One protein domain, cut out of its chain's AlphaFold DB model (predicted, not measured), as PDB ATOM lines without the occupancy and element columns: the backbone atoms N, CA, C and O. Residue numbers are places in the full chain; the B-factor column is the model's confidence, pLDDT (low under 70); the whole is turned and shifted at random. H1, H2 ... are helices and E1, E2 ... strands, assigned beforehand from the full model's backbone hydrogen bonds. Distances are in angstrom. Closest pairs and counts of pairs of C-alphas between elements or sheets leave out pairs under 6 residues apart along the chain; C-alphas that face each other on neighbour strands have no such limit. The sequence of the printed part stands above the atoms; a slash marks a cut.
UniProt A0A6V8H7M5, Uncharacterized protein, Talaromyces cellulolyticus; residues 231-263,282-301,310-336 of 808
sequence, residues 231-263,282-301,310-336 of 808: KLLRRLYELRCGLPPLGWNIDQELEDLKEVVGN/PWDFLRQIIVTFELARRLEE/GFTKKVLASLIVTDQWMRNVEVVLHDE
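AT A GLANCE: This is residues 231 to 263, 282 to 301 and 310 to 336 of the 808 residues of an uncharacterized protein of Talaromyces cellulolyticus (UniProt A0A6V8H7M5). The long helix H3 is the core; H1 and H2 pack on one side of it, and H4 crosses it on the other side. Strand E1 runs on directly from H4 and leads away from the helices. The printed part has 80 residues, with H1, H2, H3, H4 and E1 in this order, and is mostly helix. It is compact, with a radius of gyration of the C-alphas of 13.1 A and spans of 40 by 31 by 23 A.

HOW THE PARTS SIT: Start with H1, residues 231 to 241, and H2, residues 250 to 261; they are near each other, with 7 pairs of C-alphas within 10 A. Next look at H3, residues 282 to 301, the hub. Its residues 283 to 290 touch H1 at a steep tilt of 41 degrees, the same way; the closest C-alphas, of Leu 236 and Ile 290, are 6.3 A apart. H2, with residues 257 to 261 alone, touches H3 at a shallow tilt of 32 degrees, opposite ways, closest at the C-alphas of Val 260 and Val 291, 7.0 A. Then find H4, residues 313 to 328, which touches H3 about perpendicular, at 76 degrees; the closest C-alphas, of Ile 289 and Thr 322, are 5.4 A apart. E1, residues 329 to 335, pairs with no named strand and is near H1. Every O i to N i+4 pair is within hydrogen-bond range in H1, H2 and H4; in H3, 15 of 16 are.

IN THESE COORDINATES: Find C-alpha 231 at (16.624, 6.908, -13.564), where H1 begins. H3 starts at C-alpha 282, (18.828, 11.892, -1.103), and is 29.4 A long; H4 is 22.0 A. E1, 19.2 A, ends at C-alpha 335, (29.855, -1.684, -3.226).

THE WHOLE: The C-alphas of Gly 310 and Glu 336 are farthest apart, 43.5 A. Residues 264 to 281 and 302 to 309 are not printed; the C-alpha gaps are 23.4 A and 18.1 A. Confidence is under 70 at residues 242 to 248, 263, 301 and 310 to 313.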
ATOM      1  N   LYS A 231      16.992   5.902 -12.549       86.75
ATOM      2  CA  LYS A 231      16.624   6.908 -13.564       86.75
ATOM      3  C   LYS A 231      17.143   8.295 -13.210       86.75
ATOM      4  O   LYS A 231      17.632   8.999 -14.086       86.75
ATOM      5  N   LEU A 232      17.082   8.670 -11.930       87.19
ATOM      6  CA  LEU A 232      17.656   9.933 -11.455       87.19
ATOM      7  C   LEU A 232      19.174   9.948 -11.665       87.19
ATOM      8  O   LEU A 232      19.702  10.932 -12.168       87.19
ATOM      9  N   LEU A 233      19.870   8.850 -11.351       87.56
ATOM     10  CA  LEU A 233      21.315   8.730 -11.568       87.56
ATOM     11  C   LEU A 233      21.689   8.762 -13.057       87.56
ATOM     12  O   LEU A 233      22.572   9.527 -13.440       87.56
ATOM     13  N   ARG A 234      20.959   8.022 -13.903       89.62
ATOM     14  CA  ARG A 234      21.094   8.063 -15.367       89.62
ATOM     15  C   ARG A 234      20.920   9.487 -15.910       89.62
ATOM     16  O   ARG A 234      21.807   9.980 -16.602       89.62
ATOM     17  N   ARG A 235      19.845  10.192 -15.524       88.56
ATOM     18  CA  ARG A 235      19.604  11.572 -15.981       88.56
ATOM     19  C   ARG A 235      20.647  12.557 -15.458       88.56
ATOM     20  O   ARG A 235      21.045  13.475 -16.169       88.56
ATOM     21  N   LEU A 236      21.123  12.368 -14.229       89.44
ATOM     22  CA  LEU A 236      22.195  13.184 -13.670       89.44
ATOM     23  C   LEU A 236      23.503  13.026 -14.461       89.44
ATOM     24  O   LEU A 236      24.202  14.011 -14.686       89.44
ATOM     25  N   TYR A 237      23.814  11.802 -14.890       87.75
ATOM     26  CA  TYR A 237      24.965  11.497 -15.735       87.75
ATOM     27  C   TYR A 237      24.820  12.100 -17.142       87.75
ATOM     28  O   TYR A 237      25.721  12.806 -17.587       87.75
ATOM     29  N   GLU A 238      23.663  11.935 -17.793       86.06
ATOM     30  CA  GLU A 238      23.338  12.577 -19.081       86.06
ATOM     31  C   GLU A 238      23.574  14.096 -19.045       86.06
ATOM     32  O   GLU A 238      24.260  14.647 -19.907       86.06
ATOM     33  N   LEU A 239      23.075  14.774 -18.003       86.81
ATOM     34  CA  LEU A 239      23.244  16.220 -17.825       86.81
ATOM     35  C   LEU A 239      24.705  16.648 -17.589       86.81
ATOM     36  O   LEU A 239      25.047  17.796 -17.869       86.81
ATOM     37  N   ARG A 240      25.567  15.750 -17.088       85.25
ATOM     38  CA  ARG A 240      27.004  16.001 -16.856       85.25
ATOM     39  C   ARG A 240      27.862  15.750 -18.089       85.25
ATOM     40  O   ARG A 240      28.817  16.487 -18.312       85.25
ATOM     41  N   CYS A 241      27.537  14.732 -18.884       80.50
ATOM     42  CA  CYS A 241      28.296  14.375 -20.086       80.50
ATOM     43  C   CYS A 241      28.141  15.376 -21.241       80.50
ATOM     44  O   CYS A 241      28.888  15.294 -22.213       80.50
ATOM     45  N   GLY A 242      27.213  16.328 -21.113       69.44
ATOM     46  CA  GLY A 242      26.887  17.303 -22.144       69.44
ATOM     47  C   GLY A 242      25.786  16.770 -23.052       69.44
ATOM     48  O   GLY A 242      25.975  15.803 -23.787       69.44
ATOM     49  N   LEU A 243      24.627  17.420 -23.001       69.19
ATOM     50  CA  LEU A 243      23.530  17.164 -23.929       69.19
ATOM     51  C   LEU A 243      23.704  18.004 -25.207       69.19
ATOM     52  O   LEU A 243      24.420  19.011 -25.180       69.19
ATOM     53  N   PRO A 244      23.041  17.629 -26.318       66.81
ATOM     54  CA  PRO A 244      22.944  18.485 -27.495       66.81
ATOM     55  C   PRO A 244      22.397  19.888 -27.153       66.81
ATOM     56  O   PRO A 244      21.687  20.037 -26.149       66.81
ATOM     57  N   PRO A 245      22.683  20.910 -27.986       67.88
ATOM     58  CA  PRO A 245      22.053  22.226 -27.878       67.88
ATOM     59  C   PRO A 245      20.524  22.117 -27.826       67.88
ATOM     60  O   PRO A 245      19.949  21.237 -28.472       67.88
ATOM     61  N   LEU A 246      19.865  23.004 -27.075       61.56
ATOM     62  CA  LEU A 246      18.401  22.997 -26.992       61.56
ATOM     63  C   LEU A 246      17.776  23.302 -28.362       61.56
ATOM     64  O   LEU A 246      18.302  24.091 -29.146       61.56
ATOM     65  N   GLY A 247      16.654  22.652 -28.654       57.28
ATOM     66  CA  GLY A 247      16.000  22.696 -29.959       57.28
ATOM     67  C   GLY A 247      16.607  21.764 -31.015       57.28
ATOM     68  O   GLY A 247      16.046  21.674 -32.107       57.28
ATOM     69  N   TRP A 248      17.697  21.037 -30.726       66.38
ATOM     70  CA  TRP A 248      18.252  20.040 -31.658       66.38
ATOM     71  C   TRP A 248      17.315  18.832 -31.811       66.38
ATOM     72  O   TRP A 248      17.182  18.281 -32.905       66.38
ATOM     73  N   ASN A 249      16.652  18.423 -30.725       75.75
ATOM     74  CA  ASN A 249      15.592  17.419 -30.758       75.75
ATOM     75  C   ASN A 249      14.534  17.754 -29.694       75.75
ATOM     76  O   ASN A 249      14.628  17.344 -28.539       75.75
ATOM     77  N   ILE A 250      13.519  18.517 -30.106       73.81
ATOM     78  CA  ILE A 250      12.451  19.011 -29.224       73.81
ATOM     79  C   ILE A 250      11.665  17.851 -28.590       73.81
ATOM     80  O   ILE A 250      11.294  17.937 -27.420       73.81
ATOM     81  N   ASP A 251      11.458  16.754 -29.325       73.75
ATOM     82  CA  ASP A 251      10.724  15.587 -28.828       73.75
ATOM     83  C   ASP A 251      11.519  14.865 -27.725       73.75
ATOM     84  O   ASP A 251      10.965  14.564 -26.666       73.75
ATOM     85  N   GLN A 252      12.841  14.702 -27.896       77.50
ATOM     86  CA  GLN A 252      13.745  14.225 -26.834       77.50
ATOM     87  C   GLN A 252      13.668  15.108 -25.590       77.50
ATOM     88  O   GLN A 252      13.495  14.620 -24.475       77.50
ATOM     89  N   GLU A 253      13.812  16.421 -25.774       76.31
ATOM     90  CA  GLU A 253      13.857  17.389 -24.677       76.31
ATOM     91  C   GLU A 253      12.541  17.458 -23.896       76.31
ATOM     92  O   GLU A 253      12.551  17.781 -22.702       76.31
ATOM     93  N   LEU A 254      11.421  17.164 -24.561       75.94
ATOM     94  CA  LEU A 254      10.102  17.080 -23.956       75.94
ATOM     95  C   LEU A 254       9.904  15.758 -23.202       75.94
ATOM     96  O   LEU A 254       9.436  15.798 -22.065       75.94
ATOM     97  N   GLU A 255      10.279  14.612 -23.778       77.25
ATOM     98  CA  GLU A 255      10.179  13.306 -23.104       77.25
ATOM     99  C   GLU A 255      11.125  13.185 -21.906       77.25
ATOM    100  O   GLU A 255      10.732  12.708 -20.841       77.25
ATOM    101  N   ASP A 256      12.347  13.699 -22.022       80.88
ATOM    102  CA  ASP A 256      13.277  13.818 -20.901       80.88
ATOM    103  C   ASP A 256      12.705  14.657 -19.756       80.88
ATOM    104  O   ASP A 256      12.824  14.294 -18.583       80.88
ATOM    105  N   LEU A 257      12.075  15.788 -20.086       79.75
ATOM    106  CA  LEU A 257      11.466  16.648 -19.083       79.75
ATOM    107  C   LEU A 257      10.264  15.946 -18.437       79.75
ATOM    108  O   LEU A 257      10.187  15.905 -17.208       79.75
ATOM    109  N   LYS A 258       9.374  15.332 -19.233       78.56
ATOM    110  CA  LYS A 258       8.230  14.530 -18.758       78.56
ATOM    111  C   LYS A 258       8.659  13.388 -17.837       78.56
ATOM    112  O   LYS A 258       7.990  13.149 -16.835       78.56
ATOM    113  N   GLU A 259       9.778  12.717 -18.111       81.38
ATOM    114  CA  GLU A 259      10.308  11.654 -17.246       81.38
ATOM    115  C   GLU A 259      10.650  12.171 -15.834       81.38
ATOM    116  O   GLU A 259      10.488  11.441 -14.854       81.38
ATOM    117  N   VAL A 260      11.057  13.442 -15.704       79.88
ATOM    118  CA  VAL A 260      11.447  14.053 -14.421       79.88
ATOM    119  C   VAL A 260      10.311  14.834 -13.737       79.88
ATOM    120  O   VAL A 260      10.187  14.774 -12.506       79.88
ATOM    121  N   VAL A 261       9.476  15.564 -14.485       74.56
ATOM    122  CA  VAL A 261       8.412  16.439 -13.928       74.56
ATOM    123  C   VAL A 261       6.988  15.916 -14.135       74.56
ATOM    124  O   VAL A 261       6.064  16.426 -13.509       74.56
ATOM    125  N   GLY A 262       6.803  14.877 -14.950       73.19
ATOM    126  CA  GLY A 262       5.498  14.326 -15.308       73.19
ATOM    127  C   GLY A 262       4.779  15.107 -16.409       73.19
ATOM    128  O   GLY A 262       5.325  16.015 -17.036       73.19
ATOM    129  N   ASN A 263       3.514  14.750 -16.641       62.12
ATOM    130  CA  ASN A 263       2.652  15.468 -17.574       62.12
ATOM    131  C   ASN A 263       2.192  16.794 -16.951       62.12
ATOM    132  O   ASN A 263       1.394  16.803 -16.015       62.12
ATOM    133  N   PRO A 282      17.752  11.674  -0.130       72.88
ATOM    134  CA  PRO A 282      18.828  11.892  -1.103       72.88
ATOM    135  C   PRO A 282      18.315  11.875  -2.554       72.88
ATOM    136  O   PRO A 282      18.771  12.658  -3.380       72.88
ATOM    137  N   TRP A 283      17.309  11.048  -2.851       80.88
ATOM    138  CA  TRP A 283      16.672  10.967  -4.167       80.88
ATOM    139  C   TRP A 283      15.835  12.206  -4.509       80.88
ATOM    140  O   TRP A 283      15.937  12.721  -5.621       80.88
ATOM    141  N   ASP A 284      15.081  12.740  -3.547       77.94
ATOM    142  CA  ASP A 284      14.326  13.988  -3.716       77.94
ATOM    143  C   ASP A 284      15.264  15.179  -3.954       77.94
ATOM    144  O   ASP A 284      14.990  16.035  -4.795       77.94
ATOM    145  N   PHE A 285      16.403  15.207  -3.256       81.75
ATOM    146  CA  PHE A 285      17.448  16.207  -3.459       81.75
ATOM    147  C   PHE A 285      18.069  16.100  -4.861       81.75
ATOM    148  O   PHE A 285      18.110  17.096  -5.584       81.75
ATOM    149  N   LEU A 286      18.475  14.900  -5.302       83.88
ATOM    150  CA  LEU A 286      18.986  14.698  -6.665       83.88
ATOM    151  C   LEU A 286      17.958  15.100  -7.731       83.88
ATOM    152  O   LEU A 286      18.316  15.702  -8.740       83.88
ATOM    153  N   ARG A 287      16.668  14.847  -7.494       84.44
ATOM    154  CA  ARG A 287      15.597  15.313  -8.378       84.44
ATOM    155  C   ARG A 287      15.496  16.839  -8.420       84.44
ATOM    156  O   ARG A 287      15.349  17.390  -9.508       84.44
ATOM    157  N   GLN A 288      15.593  17.530  -7.280       83.19
ATOM    158  CA  GLN A 288      15.618  18.999  -7.242       83.19
ATOM    159  C   GLN A 288      16.795  19.564  -8.050       83.19
ATOM    160  O   GLN A 288      16.591  20.505  -8.816       83.19
ATOM    161  N   ILE A 289      17.985  18.962  -7.934       87.50
ATOM    162  CA  ILE A 289      19.166  19.297  -8.744       87.50
ATOM    163  C   ILE A 289      18.865  19.120 -10.241       87.50
ATOM    164  O   ILE A 289      19.040  20.062 -11.010       87.50
ATOM    165  N   ILE A 290      18.336  17.966 -10.662       87.44
ATOM    166  CA  ILE A 290      18.013  17.684 -12.074       87.44
ATOM    167  C   ILE A 290      17.003  18.702 -12.626       87.44
ATOM    168  O   ILE A 290      17.286  19.362 -13.623       87.44
ATOM    169  N   VAL A 291      15.854  18.889 -11.964       85.88
ATOM    170  CA  VAL A 291      14.803  19.831 -12.408       85.88
ATOM    171  C   VAL A 291      15.335  21.261 -12.491       85.88
ATOM    172  O   VAL A 291      15.024  21.993 -13.431       85.88
ATOM    173  N   THR A 292      16.159  21.665 -11.527       84.94
ATOM    174  CA  THR A 292      16.724  23.015 -11.500       84.94
ATOM    175  C   THR A 292      17.777  23.212 -12.593       84.94
ATOM    176  O   THR A 292      17.835  24.284 -13.188       84.94
ATOM    177  N   PHE A 293      18.571  22.190 -12.923       86.31
ATOM    178  CA  PHE A 293      19.552  22.259 -14.008       86.31
ATOM    179  C   PHE A 293      18.874  22.281 -15.388       86.31
ATOM    180  O   PHE A 293      19.255  23.055 -16.263       86.31
ATOM    181  N   GLU A 294      17.807  21.498 -15.566       83.81
ATOM    182  CA  GLU A 294      16.948  21.528 -16.759       83.81
ATOM    183  C   GLU A 294      16.269  22.894 -16.960       83.81
ATOM    184  O   GLU A 294      16.120  23.347 -18.099       83.81
ATOM    185  N   LEU A 295      15.888  23.565 -15.865       81.44
ATOM    186  CA  LEU A 295      15.410  24.947 -15.889       81.44
ATOM    187  C   LEU A 295      16.540  25.918 -16.263       81.44
ATOM    188  O   LEU A 295      16.333  26.746 -17.144       81.44
ATOM    189  N   ALA A 296      17.726  25.803 -15.652       80.19
ATOM    190  CA  ALA A 296      18.881  26.653 -15.963       80.19
ATOM    191  C   ALA A 296      19.212  26.629 -17.460       80.19
ATOM    192  O   ALA A 296      19.245  27.683 -18.092       80.19
ATOM    193  N   ARG A 297      19.337  25.427 -18.039       79.19
ATOM    194  CA  ARG A 297      19.648  25.233 -19.462       79.19
ATOM    195  C   ARG A 297      18.614  25.911 -20.369       79.19
ATOM    196  O   ARG A 297      18.975  26.586 -21.322       79.19
ATOM    197  N   ARG A 298      17.320  25.791 -20.041       77.00
ATOM    198  CA  ARG A 298      16.230  26.444 -20.797       77.00
ATOM    199  C   ARG A 298      16.225  27.963 -20.638       77.00
ATOM    200  O   ARG A 298      15.920  28.667 -21.592       77.00
ATOM    201  N   LEU A 299      16.587  28.485 -19.466       73.31
ATOM    202  CA  LEU A 299      16.681  29.929 -19.250       73.31
ATOM    203  C   LEU A 299      17.820  30.577 -20.054       73.31
ATOM    204  O   LEU A 299      17.644  31.731 -20.448       73.31
ATOM    205  N   GLU A 300      18.922  29.852 -20.292       70.25
ATOM    206  CA  GLU A 300      20.092  30.295 -21.073       70.25
ATOM    207  C   GLU A 300      19.794  30.453 -22.579       70.25
ATOM    208  O   GLU A 300      20.279  31.402 -23.188       70.25
ATOM    209  N   GLU A 301      18.967  29.576 -23.163       64.12
ATOM    210  CA  GLU A 301      18.636  29.567 -24.607       64.12
ATOM    211  C   GLU A 301      17.336  30.329 -24.954       64.12
ATOM    212  O   GLU A 301      17.054  30.612 -26.118       64.12
ATOM    213  N   GLY A 310       7.814  35.777 -11.802       55.34
ATOM    214  CA  GLY A 310       8.090  34.732 -10.810       55.34
ATOM    215  C   GLY A 310       9.554  34.294 -10.704       55.34
ATOM    216  O   GLY A 310       9.854  33.379  -9.925       55.34
ATOM    217  N   PHE A 311      10.489  34.946 -11.403       63.97
ATOM    218  CA  PHE A 311      11.923  34.704 -11.222       63.97
ATOM    219  C   PHE A 311      12.428  35.283  -9.884       63.97
ATOM    220  O   PHE A 311      12.995  36.364  -9.804       63.97
ATOM    221  N   THR A 312      12.183  34.576  -8.778       67.38
ATOM    222  CA  THR A 312      12.518  35.062  -7.424       67.38
ATOM    223  C   THR A 312      13.991  34.854  -7.039       67.38
ATOM    224  O   THR A 312      14.654  33.935  -7.528       67.38
ATOM    225  N   LYS A 313      14.467  35.593  -6.017       68.38
ATOM    226  CA  LYS A 313      15.744  35.325  -5.307       68.38
ATOM    227  C   LYS A 313      15.937  33.842  -4.959       68.38
ATOM    228  O   LYS A 313      17.056  33.342  -5.023       68.38
ATOM    229  N   LYS A 314      14.859  33.125  -4.609       71.44
ATOM    230  CA  LYS A 314      14.905  31.695  -4.272       71.44
ATOM    231  C   LYS A 314      15.146  30.813  -5.503       71.44
ATOM    232  O   LYS A 314      15.936  29.882  -5.412       71.44
ATOM    233  N   VAL A 315      14.511  31.114  -6.637       74.25
ATOM    234  CA  VAL A 315      14.739  30.392  -7.902       74.25
ATOM    235  C   VAL A 315      16.184  30.593  -8.363       74.25
ATOM    236  O   VAL A 315      16.879  29.611  -8.607       74.25
ATOM    237  N   LEU A 316      16.680  31.835  -8.363       74.50
ATOM    238  CA  LEU A 316      18.080  32.128  -8.690       74.50
ATOM    239  C   LEU A 316      19.072  31.435  -7.736       74.50
ATOM    240  O   LEU A 316      20.109  30.947  -8.184       74.50
ATOM    241  N   ALA A 317      18.752  31.346  -6.439       76.62
ATOM    242  CA  ALA A 317      19.569  30.618  -5.467       76.62
ATOM    243  C   ALA A 317      19.651  29.131  -5.815       76.62
ATOM    244  O   ALA A 317      20.752  28.591  -5.889       76.62
ATOM    245  N   SER A 318      18.510  28.489  -6.093       80.81
ATOM    246  CA  SER A 318      18.483  27.094  -6.532       80.81
ATOM    247  C   SER A 318      19.310  26.894  -7.802       80.81
ATOM    248  O   SER A 318      20.101  25.957  -7.849       80.81
ATOM    249  N   LEU A 319      19.181  27.774  -8.803       80.38
ATOM    250  CA  LEU A 319      19.921  27.693 -10.072       80.38
ATOM    251  C   LEU A 319      21.439  27.760  -9.861       80.38
ATOM    252  O   LEU A 319      22.162  26.884 -10.335       80.38
ATOM    253  N   ILE A 320      21.923  28.742  -9.092       78.06
ATOM    254  CA  ILE A 320      23.361  28.888  -8.821       78.06
ATOM    255  C   ILE A 320      23.881  27.731  -7.952       78.06
ATOM    256  O   ILE A 320      24.918  27.163  -8.282       78.06
ATOM    257  N   VAL A 321      23.172  27.328  -6.889       83.12
ATOM    258  CA  VAL A 321      23.586  26.179  -6.051       83.12
ATOM    259  C   VAL A 321      23.614  24.884  -6.861       83.12
ATOM    260  O   VAL A 321      24.531  24.087  -6.693       83.12
ATOM    261  N   THR A 322      22.656  24.686  -7.766       86.81
ATOM    262  CA  THR A 322      22.589  23.500  -8.630       86.81
ATOM    263  C   THR A 322      23.760  23.446  -9.606       86.81
ATOM    264  O   THR A 322      24.390  22.400  -9.733       86.81
ATOM    265  N   ASP A 323      24.099  24.561 -10.257       84.00
ATOM    266  CA  ASP A 323      25.277  24.638 -11.128       84.00
ATOM    267  C   ASP A 323      26.582  24.392 -10.353       84.00
ATOM    268  O   ASP A 323      27.411  23.599 -10.798       84.00
ATOM    269  N   GLN A 324      26.744  24.990  -9.167       85.06
ATOM    270  CA  GLN A 324      27.889  24.710  -8.290       85.06
ATOM    271  C   GLN A 324      27.951  23.232  -7.909       85.06
ATOM    272  O   GLN A 324      29.007  22.616  -8.006       85.06
ATOM    273  N   TRP A 325      26.823  22.639  -7.524       90.00
ATOM    274  CA  TRP A 325      26.757  21.236  -7.140       90.00
ATOM    275  C   TRP A 325      27.115  20.311  -8.314       90.00
ATOM    276  O   TRP A 325      27.936  19.411  -8.165       90.00
ATOM    277  N   MET A 326      26.589  20.573  -9.513       87.62
ATOM    278  CA  MET A 326      26.892  19.787 -10.717       87.62
ATOM    279  C   MET A 326      28.372  19.845 -11.125       87.62
ATOM    280  O   MET A 326      28.873  18.883 -11.701       87.62
ATOM    281  N   ARG A 327      29.071  20.942 -10.803       86.81
ATOM    282  CA  ARG A 327      30.507  21.145 -11.070       86.81
ATOM    283  C   ARG A 327      31.418  20.579  -9.984       86.81
ATOM    284  O   ARG A 327      32.468  20.023 -10.284       86.81
ATOM    285  N   ASN A 328      31.043  20.778  -8.724       91.19
ATOM    286  CA  ASN A 328      31.924  20.570  -7.576       91.19
ATOM    287  C   ASN A 328      31.770  19.180  -6.948       91.19
ATOM    288  O   ASN A 328      32.575  18.820  -6.091       91.19
ATOM    289  N   VAL A 329      30.740  18.418  -7.327       91.50
ATOM    290  CA  VAL A 329      30.322  17.202  -6.620       91.50
ATOM    291  C   VAL A 329      30.253  16.012  -7.566       91.50
ATOM    292  O   VAL A 329      29.707  16.134  -8.657       91.50
ATOM    293  N   GLU A 330      30.720  14.844  -7.139       90.75
ATOM    294  CA  GLU A 330      30.522  13.557  -7.812       90.75
ATOM    295  C   GLU A 330      29.511  12.697  -7.053       90.75
ATOM    296  O   GLU A 330      29.439  12.740  -5.822       90.75
ATOM    297  N   VAL A 331      28.750  11.884  -7.783       88.88
ATOM    298  CA  VAL A 331      27.891  10.847  -7.208       88.88
ATOM    299  C   VAL A 331      28.449   9.500  -7.626       88.88
ATOM    300  O   VAL A 331      28.412   9.158  -8.806       88.88
ATOM    301  N   VAL A 332      28.953   8.740  -6.658       87.75
ATOM    302  CA  VAL A 332      29.636   7.469  -6.901       87.75
ATOM    303  C   VAL A 332      28.942   6.365  -6.118       87.75
ATOM    304  O   VAL A 332      28.745   6.466  -4.905       87.75
ATOM    305  N   LEU A 333      28.582   5.292  -6.818       84.88
ATOM    306  CA  LEU A 333      28.069   4.077  -6.198       84.88
ATOM    307  C   LEU A 333      29.246   3.223  -5.719       84.88
ATOM    308  O   LEU A 333      30.072   2.801  -6.526       84.88
ATOM    309  N   HIS A 334      29.311   2.962  -4.416       83.38
ATOM    310  CA  HIS A 334      30.299   2.070  -3.811       83.38
ATOM    311  C   HIS A 334      29.647   0.758  -3.386       83.38
ATOM    312  O   HIS A 334      28.594   0.778  -2.749       83.38
ATOM    313  N   ASP A 335      30.301  -0.365  -3.679       82.94
ATOM    314  CA  ASP A 335      29.855  -1.684  -3.226       82.94
ATOM    315  C   ASP A 335      29.803  -1.725  -1.687       82.94
ATOM    316  O   ASP A 335      30.786  -1.432  -0.994       82.94
ATOM    317  N   GLU A 336      28.632  -2.049  -1.139       78.38
ATOM    318  CA  GLU A 336      28.397  -2.124   0.298       78.38
ATOM    319  C   GLU A 336      29.025  -3.402   0.851       78.38
ATOM    320  O   GLU A 336      28.591  -4.518   0.562       78.38
TER     321      GLU A 336